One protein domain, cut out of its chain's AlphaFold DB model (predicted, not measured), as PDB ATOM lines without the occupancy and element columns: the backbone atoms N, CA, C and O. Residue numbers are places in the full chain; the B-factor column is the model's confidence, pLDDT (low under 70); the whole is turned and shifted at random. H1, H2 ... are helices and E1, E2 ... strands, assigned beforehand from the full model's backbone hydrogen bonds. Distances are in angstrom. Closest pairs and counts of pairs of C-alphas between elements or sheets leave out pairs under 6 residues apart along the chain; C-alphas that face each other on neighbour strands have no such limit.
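AT A GLANCE: This is residues 11 to 114 of the 122 residues of an uncharacterized protein of Candidatus Cloacimonetes bacterium (UniProt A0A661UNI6). At one end of the domain a small sheet of two parallel strands, E1 and E2, has the long helix H6 over one face, while residues 76 to 79 of a long unnamed stretch pass over the other. Three short helices, H1, H2 and H3, cluster at the opposite end, and loops with the short helices H4 and H5 bridge the two ends. The printed part has 104 residues, with helices and strands in the order H1 H2 H3 H4 E1 H5 E2 H6; the class is mixed, and under half of the residues are in named elements. It is only just compact, close to loose, with a radius of gyration of the C-alphas of 15.0 A and spans of 45 by 32 by 23 A.

HOW THE PARTS SIT: Start at H1, residues 11 to 15, which only just touches H3, residues 28 to 31, with 3 pairs of C-alphas within 8 A; the closest are Ala 12 and Gly 29, 6.3 A. H3 is the hub, touching three helices. It only just touches H2, residues 19 to 25, and only at the corner, where the closest C-alphas, Lys 22 and Gly 29, are 6.9 A apart. It also only just touches H4, residues 37 to 41, only at the corner, with the C-alphas of Glu 31 and Ile 38 closest at 6.8 A. Next look at E1, residues 50 to 54, and its parallel neighbour E2, residues 86 to 90, at 18 degrees; N 51 and O 86 are 3.0 A apart and N 88 and O 51 2.9 A, within hydrogen-bond range. With H5, residues 60 to 63, they form a strand-helix-strand unit, two parallel strands with a helix between along the chain, and its crossover is right-handed. H5 is close to H1 but not clearly touching, the closest C-alphas, Val 11 and Phe 62, being 7.1 A apart. H6, residues 101 to 113, comes nearest E1 at the C-alphas of Gly 50 and Phe 110, 7.0 A, and is apart from H5. In H1, H2, H4 and H6 every O i to N i+4 pair is within hydrogen-bond range; H3 and H5 are too short for one, and their single O i to N i+3 pair is within range in H3 but not in H5.

IN THESE COORDINATES: Find C-alpha 11 at (22.033, 56.434, -51.196), where H1 begins. E1 runs 13.9 A from C-alpha 50 at (7.653, 37.670, -49.294), and E2 13.5 A. H2 is 10.1 A long. H6 runs 18.2 A to C-alpha 113 at (3.381, 28.591, -45.401).

THE WHOLE: The C-alphas farthest apart, Lys 19 and Asn 113, are 45.2 A apart. The printed part has no cut, and the link from H5 to E2 is long, with 22 residues. No printed residue is under 70 in pLDDT; H2 has a mean of 73.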
ATOM      1  N   VAL A  11      20.578  56.476 -51.358       80.50
ATOM      2  CA  VAL A  11      22.033  56.434 -51.196       80.50
ATOM      3  C   VAL A  11      22.707  56.342 -52.565       80.50
ATOM      4  O   VAL A  11      23.707  57.021 -52.781       80.50
ATOM      5  N   ALA A  12      22.169  55.556 -53.503       82.00
ATOM      6  CA  ALA A  12      22.694  55.525 -54.866       82.00
ATOM      7  C   ALA A  12      22.525  56.892 -55.552       82.00
ATOM      8  O   ALA A  12      23.498  57.397 -56.108       82.00
ATOM      9  N   ASP A  13      21.368  57.547 -55.398       80.81
ATOM     10  CA  ASP A  13      21.126  58.891 -55.950       80.81
ATOM     11  C   ASP A  13      22.147  59.923 -55.454       80.81
ATOM     12  O   ASP A  13      22.632  60.756 -56.221       80.81
ATOM     13  N   HIS A  14      22.503  59.863 -54.168       79.44
ATOM     14  CA  HIS A  14      23.442  60.804 -53.559       79.44
ATOM     15  C   HIS A  14      24.887  60.606 -54.033       79.44
ATOM     16  O   HIS A  14      25.663  61.562 -54.089       79.44
ATOM     17  N   PHE A  15      25.273  59.371 -54.362       79.50
ATOM     18  CA  PHE A  15      26.649  59.035 -54.729       79.50
ATOM     19  C   PHE A  15      26.860  58.777 -56.227       79.50
ATOM     20  O   PHE A  15      28.001  58.538 -56.626       79.50
ATOM     21  N   GLN A  16      25.821  58.874 -57.060       72.19
ATOM     22  CA  GLN A  16      25.888  58.570 -58.495       72.19
ATOM     23  C   GLN A  16      26.993  59.356 -59.234       72.19
ATOM     24  O   GLN A  16      27.792  58.769 -59.962       72.19
ATOM     25  N   GLU A  17      27.157  60.646 -58.920       72.56
ATOM     26  CA  GLU A  17      28.174  61.535 -59.514       72.56
ATOM     27  C   GLU A  17      29.588  61.355 -58.922       72.56
ATOM     28  O   GLU A  17      30.578  61.918 -59.405       72.56
ATOM     29  N   SER A  18      29.729  60.569 -57.851       76.31
ATOM     30  CA  SER A  18      31.018  60.352 -57.200       76.31
ATOM     31  C   SER A  18      31.848  59.321 -57.963       76.31
ATOM     32  O   SER A  18      31.566  58.121 -57.953       76.31
ATOM     33  N   LYS A  19      32.971  59.766 -58.540       72.94
ATOM     34  CA  LYS A  19      33.966  58.876 -59.173       72.94
ATOM     35  C   LYS A  19      34.464  57.774 -58.229       72.94
ATOM     36  O   LYS A  19      34.777  56.679 -58.684       72.94
ATOM     37  N   PHE A  20      34.518  58.048 -56.924       73.06
ATOM     38  CA  PHE A  20      34.914  57.069 -55.911       73.06
ATOM     39  C   PHE A  20      33.842  55.993 -55.702       73.06
ATOM     40  O   PHE A  20      34.160  54.810 -55.619       73.06
ATOM     41  N   PHE A  21      32.567  56.386 -55.679       71.75
ATOM     42  CA  PHE A  21      31.454  55.443 -55.587       71.75
ATOM     43  C   PHE A  21      31.377  54.551 -56.825       71.75
ATOM     44  O   PHE A  21      31.292  53.333 -56.694       71.75
ATOM     45  N   LYS A  22      31.526  55.142 -58.017       71.00
ATOM     46  CA  LYS A  22      31.591  54.394 -59.276       71.00
ATOM     47  C   LYS A  22      32.753  53.394 -59.304       71.00
ATOM     48  O   LYS A  22      32.585  52.293 -59.810       71.00
ATOM     49  N   LEU A  23      33.908  53.738 -58.736       70.69
ATOM     50  CA  LEU A  23      35.053  52.825 -58.668       70.69
ATOM     51  C   LEU A  23      34.800  51.617 -57.746       70.69
ATOM     52  O   LEU A  23      35.286  50.529 -58.032       70.69
ATOM     53  N   ILE A  24      34.059  51.803 -56.648       72.88
ATOM     54  CA  ILE A  24      33.799  50.746 -55.653       72.88
ATOM     55  C   ILE A  24      32.602  49.876 -56.037       72.88
ATOM     56  O   ILE A  24      32.664  48.656 -55.917       72.88
ATOM     57  N   VAL A  25      31.497  50.503 -56.439       75.88
ATOM     58  CA  VAL A  25      30.208  49.832 -56.679       75.88
ATOM     59  C   VAL A  25      30.024  49.486 -58.162       75.88
ATOM     60  O   VAL A  25      29.217  48.626 -58.505       75.88
ATOM     61  N   GLY A  26      30.813  50.101 -59.046       76.31
ATOM     62  CA  GLY A  26      30.731  49.895 -60.488       76.31
ATOM     63  C   GLY A  26      29.504  50.556 -61.112       76.31
ATOM     64  O   GLY A  26      28.781  51.323 -60.473       76.31
ATOM     65  N   ASP A  27      29.262  50.228 -62.381       78.06
ATOM     66  CA  ASP A  27      28.099  50.724 -63.126       78.06
ATOM     67  C   ASP A  27      26.771  50.213 -62.534       78.06
ATOM     68  O   ASP A  27      25.775  50.928 -62.555       78.06
ATOM     69  N   VAL A  28      26.775  49.045 -61.876       79.06
ATOM     70  CA  VAL A  28      25.592  48.477 -61.195       79.06
ATOM     71  C   VAL A  28      25.074  49.400 -60.088       79.06
ATOM     72  O   VAL A  28      23.874  49.486 -59.862       79.06
ATOM     73  N   GLY A  29      25.958  50.145 -59.415       76.31
ATOM     74  CA  GLY A  29      25.545  51.119 -58.401       76.31
ATOM     75  C   GLY A  29      24.706  52.266 -58.964       76.31
ATOM     76  O   GLY A  29      23.881  52.814 -58.244       76.31
ATOM     77  N   GLN A  30      24.899  52.603 -60.239       77.12
ATOM     78  CA  GLN A  30      24.147  53.650 -60.938       77.12
ATOM     79  C   GLN A  30      22.756  53.152 -61.333       77.12
ATOM     80  O   GLN A  30      21.779  53.888 -61.262       77.12
ATOM     81  N   GLU A  31      22.655  51.872 -61.689       84.81
ATOM     82  CA  GLU A  31      21.380  51.239 -62.029       84.81
ATOM     83  C   GLU A  31      20.431  51.107 -60.829       84.81
ATOM     84  O   GLU A  31      19.231  50.919 -61.027       84.81
ATOM     85  N   LEU A  32      20.954  51.241 -59.606       83.44
ATOM     86  CA  LEU A  32      20.196  51.233 -58.352       83.44
ATOM     87  C   LEU A  32      19.681  52.619 -57.926       83.44
ATOM     88  O   LEU A  32      19.013  52.718 -56.895       83.44
ATOM     89  N   ALA A  33      19.991  53.678 -58.681       84.62
ATOM     90  CA  ALA A  33      19.406  55.001 -58.476       84.62
ATOM     91  C   ALA A  33      17.880  54.948 -58.659       84.62
ATOM     92  O   ALA A  33      17.383  54.236 -59.532       84.62
ATOM     93  N   THR A  34      17.130  55.723 -57.880       81.06
ATOM     94  CA  THR A  34      15.656  55.754 -57.946       81.06
ATOM     95  C   THR A  34      15.147  56.253 -59.303       81.06
ATOM     96  O   THR A  34      14.065  55.872 -59.747       81.06
ATOM     97  N   SER A  35      15.952  57.044 -60.022       82.38
ATOM     98  CA  SER A  35      15.672  57.511 -61.386       82.38
ATOM     99  C   SER A  35      16.059  56.519 -62.490       82.38
ATOM    100  O   SER A  35      15.910  56.826 -63.675       82.38
ATOM    101  N   SER A  36      16.618  55.359 -62.140       84.56
ATOM    102  CA  SER A  36      17.115  54.395 -63.114       84.56
ATOM    103  C   SER A  36      15.975  53.769 -63.914       84.56
ATOM    104  O   SER A  36      15.050  53.166 -63.368       84.56
ATOM    105  N   LYS A  37      16.066  53.862 -65.246       84.31
ATOM    106  CA  LYS A  37      15.034  53.360 -66.163       84.31
ATOM    107  C   LYS A  37      14.787  51.859 -65.999       84.31
ATOM    108  O   LYS A  37      13.642  51.425 -66.123       84.31
ATOM    109  N   ILE A  38      15.830  51.088 -65.668       84.31
ATOM    110  CA  ILE A  38      15.731  49.631 -65.520       84.31
ATOM    111  C   ILE A  38      14.667  49.242 -64.492       84.31
ATOM    112  O   ILE A  38      13.916  48.309 -64.743       84.31
ATOM    113  N   LEU A  39      14.516  50.008 -63.403       84.75
ATOM    114  CA  LEU A  39      13.545  49.736 -62.338       84.75
ATOM    115  C   LEU A  39      12.099  49.756 -62.852       84.75
ATOM    116  O   LEU A  39      11.259  49.011 -62.362       84.75
ATOM    117  N   THR A  40      11.819  50.561 -63.882       83.38
ATOM    118  CA  THR A  40      10.495  50.646 -64.522       83.38
ATOM    119  C   THR A  40      10.279  49.626 -65.643       83.38
ATOM    120  O   THR A  40       9.153  49.436 -66.094       83.38
ATOM    121  N   GLU A  41      11.343  48.968 -66.110       88.56
ATOM    122  CA  GLU A  41      11.298  47.986 -67.203       88.56
ATOM    123  C   GLU A  41      11.239  46.534 -66.698       88.56
ATOM    124  O   GLU A  41      10.965  45.612 -67.476       88.56
ATOM    125  N   LEU A  42      11.482  46.313 -65.402       88.88
ATOM    126  CA  LEU A  42      11.401  44.991 -64.792       88.88
ATOM    127  C   LEU A  42       9.964  44.459 -64.834       88.88
ATOM    128  O   LEU A  42       8.997  45.142 -64.501       88.88
ATOM    129  N   LYS A  43       9.828  43.196 -65.245       90.75
ATOM    130  CA  LYS A  43       8.540  42.500 -65.233       90.75
ATOM    131  C   LYS A  43       8.148  42.144 -63.795       90.75
ATOM    132  O   LYS A  43       9.041  41.818 -63.011       90.75
ATOM    133  N   PRO A  44       6.840  42.091 -63.487       89.75
ATOM    134  CA  PRO A  44       6.370  41.606 -62.197       89.75
ATOM    135  C   PRO A  44       6.892  40.205 -61.874       89.75
ATOM    136  O   PRO A  44       7.063  39.360 -62.765       89.75
ATOM    137  N   ILE A  45       7.112  39.943 -60.588       90.94
ATOM    138  CA  ILE A  45       7.579  38.638 -60.111       90.94
ATOM    139  C   ILE A  45       6.434  37.614 -60.199       90.94
ATOM    140  O   ILE A  45       5.362  37.815 -59.639       90.94
ATOM    141  N   VAL A  46       6.665  36.497 -60.903       90.25
ATOM    142  CA  VAL A  46       5.658  35.428 -61.077       90.25
ATOM    143  C   VAL A  46       5.539  34.505 -59.851       90.25
ATOM    144  O   VAL A  46       4.414  34.178 -59.473       90.25
ATOM    145  N   PRO A  47       6.638  34.040 -59.219       90.25
ATOM    146  CA  PRO A  47       6.540  33.243 -57.997       90.25
ATOM    147  C   PRO A  47       6.048  34.055 -56.796       90.25
ATOM    148  O   PRO A  47       6.245  35.265 -56.723       90.25
ATOM    149  N   GLU A  48       5.498  33.370 -55.792       94.25
ATOM    150  CA  GLU A  48       5.140  34.010 -54.526       94.25
ATOM    151  C   GLU A  48       6.377  34.591 -53.834       94.25
ATOM    152  O   GLU A  48       7.324  33.870 -53.504       94.25
ATOM    153  N   VAL A  49       6.353  35.900 -53.575       96.38
ATOM    154  CA  VAL A  49       7.466  36.609 -52.945       96.38
ATOM    155  C   VAL A  49       7.030  37.266 -51.642       96.38
ATOM    156  O   VAL A  49       6.084  38.044 -51.600       96.38
ATOM    157  N   GLY A  50       7.739  36.950 -50.562       97.56
ATOM    158  CA  GLY A  50       7.653  37.670 -49.294       97.56
ATOM    159  C   GLY A  50       8.834  38.620 -49.157       97.56
ATOM    160  O   GLY A  50       9.950  38.275 -49.564       97.56
ATOM    161  N   ILE A  51       8.622  39.794 -48.573       98.25
ATOM    162  CA  ILE A  51       9.672  40.802 -48.382       98.25
ATOM    163  C   ILE A  51       9.873  41.065 -46.888       98.25
ATOM    164  O   ILE A  51       8.930  41.408 -46.183       98.25
ATOM    165  N   ILE A  52      11.110  40.900 -46.410       98.31
ATOM    166  CA  ILE A  52      11.511  41.281 -45.049       98.31
ATOM    167  C   ILE A  52      12.544  42.401 -45.157       98.31
ATOM    168  O   ILE A  52      13.536  42.241 -45.870       98.31
ATOM    169  N   THR A  53      12.340  43.507 -44.446       97.88
ATOM    170  CA  THR A  53      13.287  44.632 -44.425       97.88
ATOM    171  C   THR A  53      13.611  45.099 -43.008       97.88
ATOM    172  O   THR A  53      12.910  44.779 -42.045       97.88
ATOM    173  N   GLY A  54      14.727  45.808 -42.880       96.44
ATOM    174  CA  GLY A  54      15.174  46.431 -41.644       96.44
ATOM    175  C   GLY A  54      14.590  47.832 -41.447       96.44
ATOM    176  O   GLY A  54      14.111  48.446 -42.394       96.44
ATOM    177  N   ASN A  55      14.680  48.348 -40.221       95.69
ATOM    178  CA  ASN A  55      14.377  49.746 -39.882       95.69
ATOM    179  C   ASN A  55      15.401  50.398 -38.936       95.69
ATOM    180  O   ASN A  55      15.095  51.328 -38.180       95.69
ATOM    181  N   LYS A  56      16.611  49.838 -38.876       93.38
ATOM    182  CA  LYS A  56      17.710  50.397 -38.091       93.38
ATOM    183  C   LYS A  56      18.827  50.819 -39.014       93.38
ATOM    184  O   LYS A  56      19.193  50.093 -39.927       93.38
ATOM    185  N   SER A  57      19.470  51.920 -38.663       88.31
ATOM    186  CA  SER A  57      20.675  52.387 -39.327       88.31
ATOM    187  C   SER A  57      21.845  52.396 -38.356       88.31
ATOM    188  O   SER A  57      21.708  52.772 -37.192       88.31
ATOM    189  N   SER A  58      23.011  51.960 -38.831       81.06
ATOM    190  CA  SER A  58      24.259  52.028 -38.067       81.06
ATOM    191  C   SER A  58      24.894  53.419 -38.095       81.06
ATOM    192  O   SER A  58      25.748  53.708 -37.260       81.06
ATOM    193  N   ASN A  59      24.497  54.281 -39.040       79.31
ATOM    194  CA  ASN A  59      25.049  55.621 -39.192       79.31
ATOM    195  C   ASN A  59      23.933  56.638 -39.507       79.31
ATOM    196  O   ASN A  59      23.410  56.638 -40.627       79.31
ATOM    197  N   PRO A  60      23.631  57.565 -38.575       79.12
ATOM    198  CA  PRO A  60      22.609  58.596 -38.760       79.12
ATOM    199  C   PRO A  60      22.807  59.478 -39.998       79.12
ATOM    200  O   PRO A  60      21.847  60.081 -40.464       79.12
ATOM    201  N   TYR A  61      24.029  59.582 -40.534       79.19
ATOM    202  CA  TYR A  61      24.295  60.342 -41.757       79.19
ATOM    203  C   TYR A  61      23.524  59.789 -42.962       79.19
ATOM    204  O   TYR A  61      22.914  60.567 -43.688       79.19
ATOM    205  N   PHE A  62      23.503  58.467 -43.161       76.12
ATOM    206  CA  PHE A  62      22.802  57.872 -44.307       76.12
ATOM    207  C   PHE A  62      21.283  57.987 -44.160       76.12
ATOM    208  O   PHE A  62      20.608  58.334 -45.123       76.12
ATOM    209  N   SER A  63      20.755  57.829 -42.947       77.81
ATOM    210  CA  SER A  63      19.318  58.005 -42.682       77.81
ATOM    211  C   SER A  63      18.842  59.453 -42.813       77.81
ATOM    212  O   SER A  63      17.652  59.695 -42.920       77.81
ATOM    213  N   ARG A  64      19.739  60.451 -42.825       81.25
ATOM    214  CA  ARG A  64      19.354  61.835 -43.169       81.25
ATOM    215  C   ARG A  64      19.091  62.026 -44.661       81.25
ATOM    216  O   ARG A  64      18.456  63.008 -45.027       81.25
ATOM    217  N   ILE A  65      19.631  61.146 -45.500       85.31
ATOM    218  CA  ILE A  65      19.473  61.182 -46.959       85.31
ATOM    219  C   ILE A  65      18.218  60.404 -47.364       85.31
ATOM    220  O   ILE A  65      17.539  60.788 -48.310       85.31
ATOM    221  N   ILE A  66      17.912  59.327 -46.638       86.62
ATOM    222  CA  ILE A  66      16.786  58.442 -46.922       86.62
ATOM    223  C   ILE A  66      15.524  58.992 -46.236       86.62
ATOM    224  O   ILE A  66      15.524  59.177 -45.019       86.62
ATOM    225  N   PRO A  67      14.440  59.274 -46.975       85.56
ATOM    226  CA  PRO A  67      13.195  59.725 -46.378       85.56
ATOM    227  C   PRO A  67      12.485  58.582 -45.639       85.56
ATOM    228  O   PRO A  67      12.332  57.480 -46.160       85.56
ATOM    229  N   GLY A  68      11.972  58.877 -44.443       89.81
ATOM    230  CA  GLY A  68      11.132  57.950 -43.684       89.81
ATOM    231  C   GLY A  68      11.911  56.887 -42.909       89.81
ATOM    232  O   GLY A  68      12.973  57.157 -42.358       89.81
ATOM    233  N   GLU A  69      11.317  55.701 -42.780       94.38
ATOM    234  CA  GLU A  69      11.913  54.557 -42.087       94.38
ATOM    235  C   GLU A  69      12.888  53.822 -43.020       94.38
ATOM    236  O   GLU A  69      12.560  53.569 -44.181       94.38
ATOM    237  N   ASP A  70      14.075  53.462 -42.528       95.06
ATOM    238  CA  ASP A  70      15.150  52.910 -43.356       95.06
ATOM    239  C   ASP A  70      16.043  51.905 -42.618       95.06
ATOM    240  O   ASP A  70      16.144  51.890 -41.389       95.06
ATOM    241  N   ASP A  71      16.753  51.079 -43.385       93.31
ATOM    242  CA  ASP A  71      17.734  50.120 -42.866       93.31
ATOM    243  C   ASP A  71      19.198  50.610 -42.953       93.31
ATOM    244  O   ASP A  71      20.152  49.830 -42.831       93.31
ATOM    245  N   GLY A  72      19.395  51.912 -43.170       90.62
ATOM    246  CA  GLY A  72      20.684  52.565 -43.381       90.62
ATOM    247  C   GLY A  72      21.174  52.554 -44.829       90.62
ATOM    248  O   GLY A  72      22.257  53.086 -45.092       90.62
ATOM    249  N   ARG A  73      20.434  51.938 -45.765       89.62
ATOM    250  CA  ARG A  73      20.744  51.946 -47.208       89.62
ATOM    251  C   ARG A  73      19.522  52.106 -48.098       89.62
ATOM    252  O   ARG A  73      19.635  52.740 -49.144       89.62
ATOM    253  N   VAL A  74      18.393  51.526 -47.714       92.31
ATOM    254  CA  VAL A  74      17.172  51.516 -48.517       92.31
ATOM    255  C   VAL A  74      16.004  51.936 -47.629       92.31
ATOM    256  O   VAL A  74      15.880  51.459 -46.498       92.31
ATOM    257  N   ALA A  75      15.147  52.821 -48.141       95.00
ATOM    258  CA  ALA A  75      13.881  53.138 -47.491       95.00
ATOM    259  C   ALA A  75      12.992  51.888 -47.409       95.00
ATOM    260  O   ALA A  75      12.913  51.100 -48.355       95.00
ATOM    261  N   VAL A  76      12.260  51.726 -46.308       96.44
ATOM    262  CA  VAL A  76      11.298  50.628 -46.124       96.44
ATOM    263  C   VAL A  76      10.286  50.595 -47.271       96.44
ATOM    264  O   VAL A  76       9.987  49.522 -47.796       96.44
ATOM    265  N   ASP A  77       9.807  51.755 -47.721       95.94
ATOM    266  CA  ASP A  77       8.848  51.842 -48.824       95.94
ATOM    267  C   ASP A  77       9.440  51.419 -50.175       95.94
ATOM    268  O   ASP A  77       8.780  50.698 -50.927       95.94
ATOM    269  N   ASN A  78      10.712  51.731 -50.440       94.44
ATOM    270  CA  ASN A  78      11.389  51.322 -51.677       94.44
ATOM    271  C   ASN A  78      11.602  49.808 -51.772       94.44
ATOM    272  O   ASN A  78      11.907  49.294 -52.847       94.44
ATOM    273  N   THR A  79      11.411  49.080 -50.669       96.19
ATOM    274  CA  THR A  79      11.513  47.618 -50.656       96.19
ATOM    275  C   THR A  79      10.225  46.916 -51.055       96.19
ATOM    276  O   THR A  79      10.271  45.745 -51.425       96.19
ATOM    277  N   LYS A  80       9.075  47.591 -50.999       96.19
ATOM    278  CA  LYS A  80       7.772  46.973 -51.273       96.19
ATOM    279  C   LYS A  80       7.606  46.686 -52.765       96.19
ATOM    280  O   LYS A  80       8.198  47.355 -53.600       96.19
ATOM    281  N   LEU A  81       6.777  45.701 -53.089       95.38
ATOM    282  CA  LEU A  81       6.284  45.439 -54.443       95.38
ATOM    283  C   LEU A  81       4.772  45.275 -54.381       95.38
ATOM    284  O   LEU A  81       4.247  44.780 -53.386       95.38
ATOM    285  N   THR A  82       4.068  45.658 -55.441       93.75
ATOM    286  CA  THR A  82       2.607  45.496 -55.507       93.75
ATOM    287  C   THR A  82       2.178  44.031 -55.499       93.75
ATOM    288  O   THR A  82       1.137  43.691 -54.948       93.75
ATOM    289  N   GLU A  83       2.998  43.160 -56.078       94.50
ATOM    290  CA  GLU A  83       2.773  41.723 -56.209       94.50
ATOM    291  C   GLU A  83       3.305  40.903 -55.022       94.50
ATOM    292  O   GLU A  83       3.240  39.672 -55.045       94.50
ATOM    293  N   MET A  84       3.857  41.547 -53.986       96.56
ATOM    294  CA  MET A  84       4.359  40.816 -52.824       96.56
ATOM    295  C   MET A  84       3.212  40.141 -52.069       96.56
ATOM    296  O   MET A  84       2.160  40.729 -51.828       96.56
ATOM    297  N   LYS A  85       3.437  38.900 -51.648       97.06
ATOM    298  CA  LYS A  85       2.448  38.106 -50.919       97.06
ATOM    299  C   LYS A  85       2.352  38.494 -49.446       97.06
ATOM    300  O   LYS A  85       1.284  38.393 -48.852       97.06
ATOM    301  N   ASP A  86       3.472  38.895 -48.855       97.56
ATOM    302  CA  ASP A  86       3.534  39.335 -47.465       97.56
ATOM    303  C   ASP A  86       4.748  40.250 -47.241       97.56
ATOM    304  O   ASP A  86       5.733  40.197 -47.989       97.56
ATOM    305  N   PHE A  87       4.683  41.073 -46.198       97.88
ATOM    306  CA  PHE A  87       5.676  42.087 -45.867       97.88
ATOM    307  C   PHE A  87       5.943  42.129 -44.363       97.88
ATOM    308  O   PHE A  87       5.009  42.113 -43.566       97.88
ATOM    309  N   MET A  88       7.209  42.225 -43.957       97.50
ATOM    310  CA  MET A  88       7.585  42.329 -42.548       97.50
ATOM    311  C   MET A  88       8.762  43.282 -42.341       97.50
ATOM    312  O   MET A  88       9.760  43.230 -43.059       97.50
ATOM    313  N   VAL A  89       8.668  44.107 -41.300       97.56
ATOM    314  CA  VAL A  89       9.764  44.963 -40.835       97.56
ATOM    315  C   VAL A  89      10.348  44.373 -39.558       97.56
ATOM    316  O   VAL A  89       9.612  43.986 -38.650       97.56
ATOM    317  N   VAL A  90      11.674  44.306 -39.475       96.50
ATOM    318  CA  VAL A  90      12.399  43.850 -38.283       96.50
ATOM    319  C   VAL A  90      13.396  44.912 -37.809       96.50
ATOM    320  O   VAL A  90      13.960  45.638 -38.630       96.50
ATOM    321  N   PRO A  91      13.713  44.978 -36.504       95.94
ATOM    322  CA  PRO A  91      14.756  45.862 -35.993       95.94
ATOM    323  C   PRO A  91      16.157  45.361 -36.373       95.94
ATOM    324  O   PRO A  91      16.863  44.745 -35.575       95.94
ATOM    325  N   SER A  92      16.572  45.604 -37.618       96.38
ATOM    326  CA  SER A  92      17.903  45.279 -38.140       96.38
ATOM    327  C   SER A  92      18.394  46.312 -39.150       96.38
ATOM    328  O   SER A  92      17.601  47.068 -39.703       96.38
ATOM    329  N   THR A  93      19.707  46.331 -39.375       95.44
ATOM    330  CA  THR A  93      20.343  47.139 -40.426       95.44
ATOM    331  C   THR A  93      20.476  46.351 -41.722       95.44
ATOM    332  O   THR A  93      20.535  45.118 -41.686       95.44
ATOM    333  N   HIS A  94      20.642  47.051 -42.845       95.12
ATOM    334  CA  HIS A  94      20.852  46.461 -44.169       95.12
ATOM    335  C   HIS A  94      21.983  45.421 -44.179       95.12
ATOM    336  O   HIS A  94      21.878  44.339 -44.751       95.12
ATOM    337  N   LEU A  95      23.092  45.723 -43.491       91.75
ATOM    338  CA  LEU A  95      24.273  44.856 -43.468       91.75
ATOM    339  C   LEU A  95      24.064  43.600 -42.617       91.75
ATOM    340  O   LEU A  95      24.654  42.551 -42.905       91.75
ATOM    341  N   THR A  96      23.242  43.696 -41.573       95.25
ATOM    342  CA  THR A  96      23.076  42.643 -40.564       95.25
ATOM    343  C   THR A  96      21.807  41.818 -40.729       95.25
ATOM    344  O   THR A  96      21.719  40.759 -40.114       95.25
ATOM    345  N   ILE A  97      20.844  42.250 -41.551       96.62
ATOM    346  CA  ILE A  97      19.532  41.598 -41.680       96.62
ATOM    347  C   ILE A  97      19.642  40.109 -42.034       96.62
ATOM    348  O   ILE A  97      18.932  39.282 -41.469       96.62
ATOM    349  N   LYS A  98      20.615  39.748 -42.877       94.75
ATOM    350  CA  LYS A  98      20.893  38.359 -43.276       94.75
ATOM    351  C   LYS A  98      21.344  37.437 -42.134       94.75
ATOM    352  O   LYS A  98      21.276  36.223 -42.280       94.75
ATOM    353  N   TYR A  99      21.799  37.997 -41.013       96.19
ATOM    354  CA  TYR A  99      22.231  37.254 -39.822       96.19
ATOM    355  C   TYR A  99      21.209  37.311 -38.682       96.19
ATOM    356  O   TYR A  99      21.444  36.759 -37.609       96.19
ATOM    357  N   ASN A 100      20.086  38.005 -38.871       97.00
ATOM    358  CA  ASN A 100      19.085  38.150 -37.829       97.00
ATOM    359  C   ASN A 100      18.299  36.836 -37.666       97.00
ATOM    360  O   ASN A 100      17.641  36.365 -38.594       97.00
ATOM    361  N   ASN A 101      18.340  36.259 -36.462       97.44
ATOM    362  CA  ASN A 101      17.660  35.000 -36.151       97.44
ATOM    363  C   ASN A 101      16.148  35.045 -36.415       97.44
ATOM    364  O   ASN A 101      15.573  34.032 -36.806       97.44
ATOM    365  N   GLU A 102      15.502  36.196 -36.214       96.75
ATOM    366  CA  GLU A 102      14.080  36.358 -36.515       96.75
ATOM    367  C   GLU A 102      13.830  36.315 -38.022       96.75
ATOM    368  O   GLU A 102      12.971  35.571 -38.479       96.75
ATOM    369  N   VAL A 103      14.657  36.998 -38.814       97.75
ATOM    370  CA  VAL A 103      14.575  36.972 -40.285       97.75
ATOM    371  C   VAL A 103      14.738  35.552 -40.817       97.75
ATOM    372  O   VAL A 103      13.984  35.134 -41.697       97.75
ATOM    373  N   ILE A 104      15.682  34.785 -40.268       98.12
ATOM    374  CA  ILE A 104      15.894  33.384 -40.653       98.12
ATOM    375  C   ILE A 104      14.645  32.551 -40.339       98.12
ATOM    376  O   ILE A 104      14.150  31.833 -41.212       98.12
ATOM    377  N   LYS A 105      14.090  32.671 -39.125       97.94
ATOM    378  CA  LYS A 105      12.860  31.963 -38.727       97.94
ATOM    379  C   LYS A 105      11.681  32.320 -39.632       97.94
ATOM    380  O   LYS A 105      10.983  31.419 -40.093       97.94
ATOM    381  N   GLN A 106      11.492  33.603 -39.916       98.06
ATOM    382  CA  GLN A 106      10.413  34.111 -40.763       98.06
ATOM    383  C   GLN A 106      10.581  33.682 -42.220       98.06
ATOM    384  O   GLN A 106       9.608  33.284 -42.852       98.06
ATOM    385  N   THR A 107      11.813  33.649 -42.731       98.06
ATOM    386  CA  THR A 107      12.116  33.128 -44.072       98.06
ATOM    387  C   THR A 107      11.746  31.649 -44.176       98.06
ATOM    388  O   THR A 107      11.021  31.256 -45.086       98.06
ATOM    389  N   VAL A 108      12.175  30.822 -43.214       98.19
ATOM    390  CA  VAL A 108      11.812  29.395 -43.177       98.19
ATOM    391  C   VAL A 108      10.297  29.213 -43.055       98.19
ATOM    392  O   VAL A 108       9.732  28.321 -43.688       98.19
ATOM    393  N   PHE A 109       9.628  30.045 -42.256       98.06
ATOM    394  CA  PHE A 109       8.179  29.995 -42.097       98.06
ATOM    395  C   PHE A 109       7.451  30.379 -43.394       98.06
ATOM    396  O   PHE A 109       6.549  29.649 -43.802       98.06
ATOM    397  N   PHE A 110       7.884  31.436 -44.086       98.12
ATOM    398  CA  PHE A 110       7.332  31.848 -45.378       98.12
ATOM    399  C   PHE A 110       7.481  30.752 -46.428       98.12
ATOM    400  O   PHE A 110       6.502  30.387 -47.065       98.12
ATOM    401  N   LEU A 111       8.667  30.152 -46.555       97.44
ATOM    402  CA  LEU A 111       8.897  29.072 -47.522       97.44
ATOM    403  C   LEU A 111       7.983  27.857 -47.292       97.44
ATOM    404  O   LEU A 111       7.684  27.131 -48.234       97.44
ATOM    405  N   LYS A 112       7.533  27.630 -46.051       97.69
ATOM    406  CA  LYS A 112       6.614  26.535 -45.701       97.69
ATOM    407  C   LYS A 112       5.134  26.903 -45.817       97.69
ATOM    408  O   LYS A 112       4.322  26.014 -46.040       97.69
ATOM    409  N   ASN A 113       4.775  28.171 -45.609       97.56
ATOM    410  CA  ASN A 113       3.381  28.591 -45.401       97.56
ATOM    411  C   ASN A 113       2.892  29.669 -46.384       97.56
ATOM    412  O   ASN A 113       1.718  30.030 -46.355       97.56
ATOM    413  N   GLY A 114       3.776  30.227 -47.212       96.50
ATOM    414  CA  GLY A 114       3.486  31.326 -48.135       96.50
ATOM    415  C   GLY A 114       3.180  32.670 -47.464       96.50
ATOM    416  O   GLY A 114       2.658  33.561 -48.120       96.50
TER     417      GLY A 114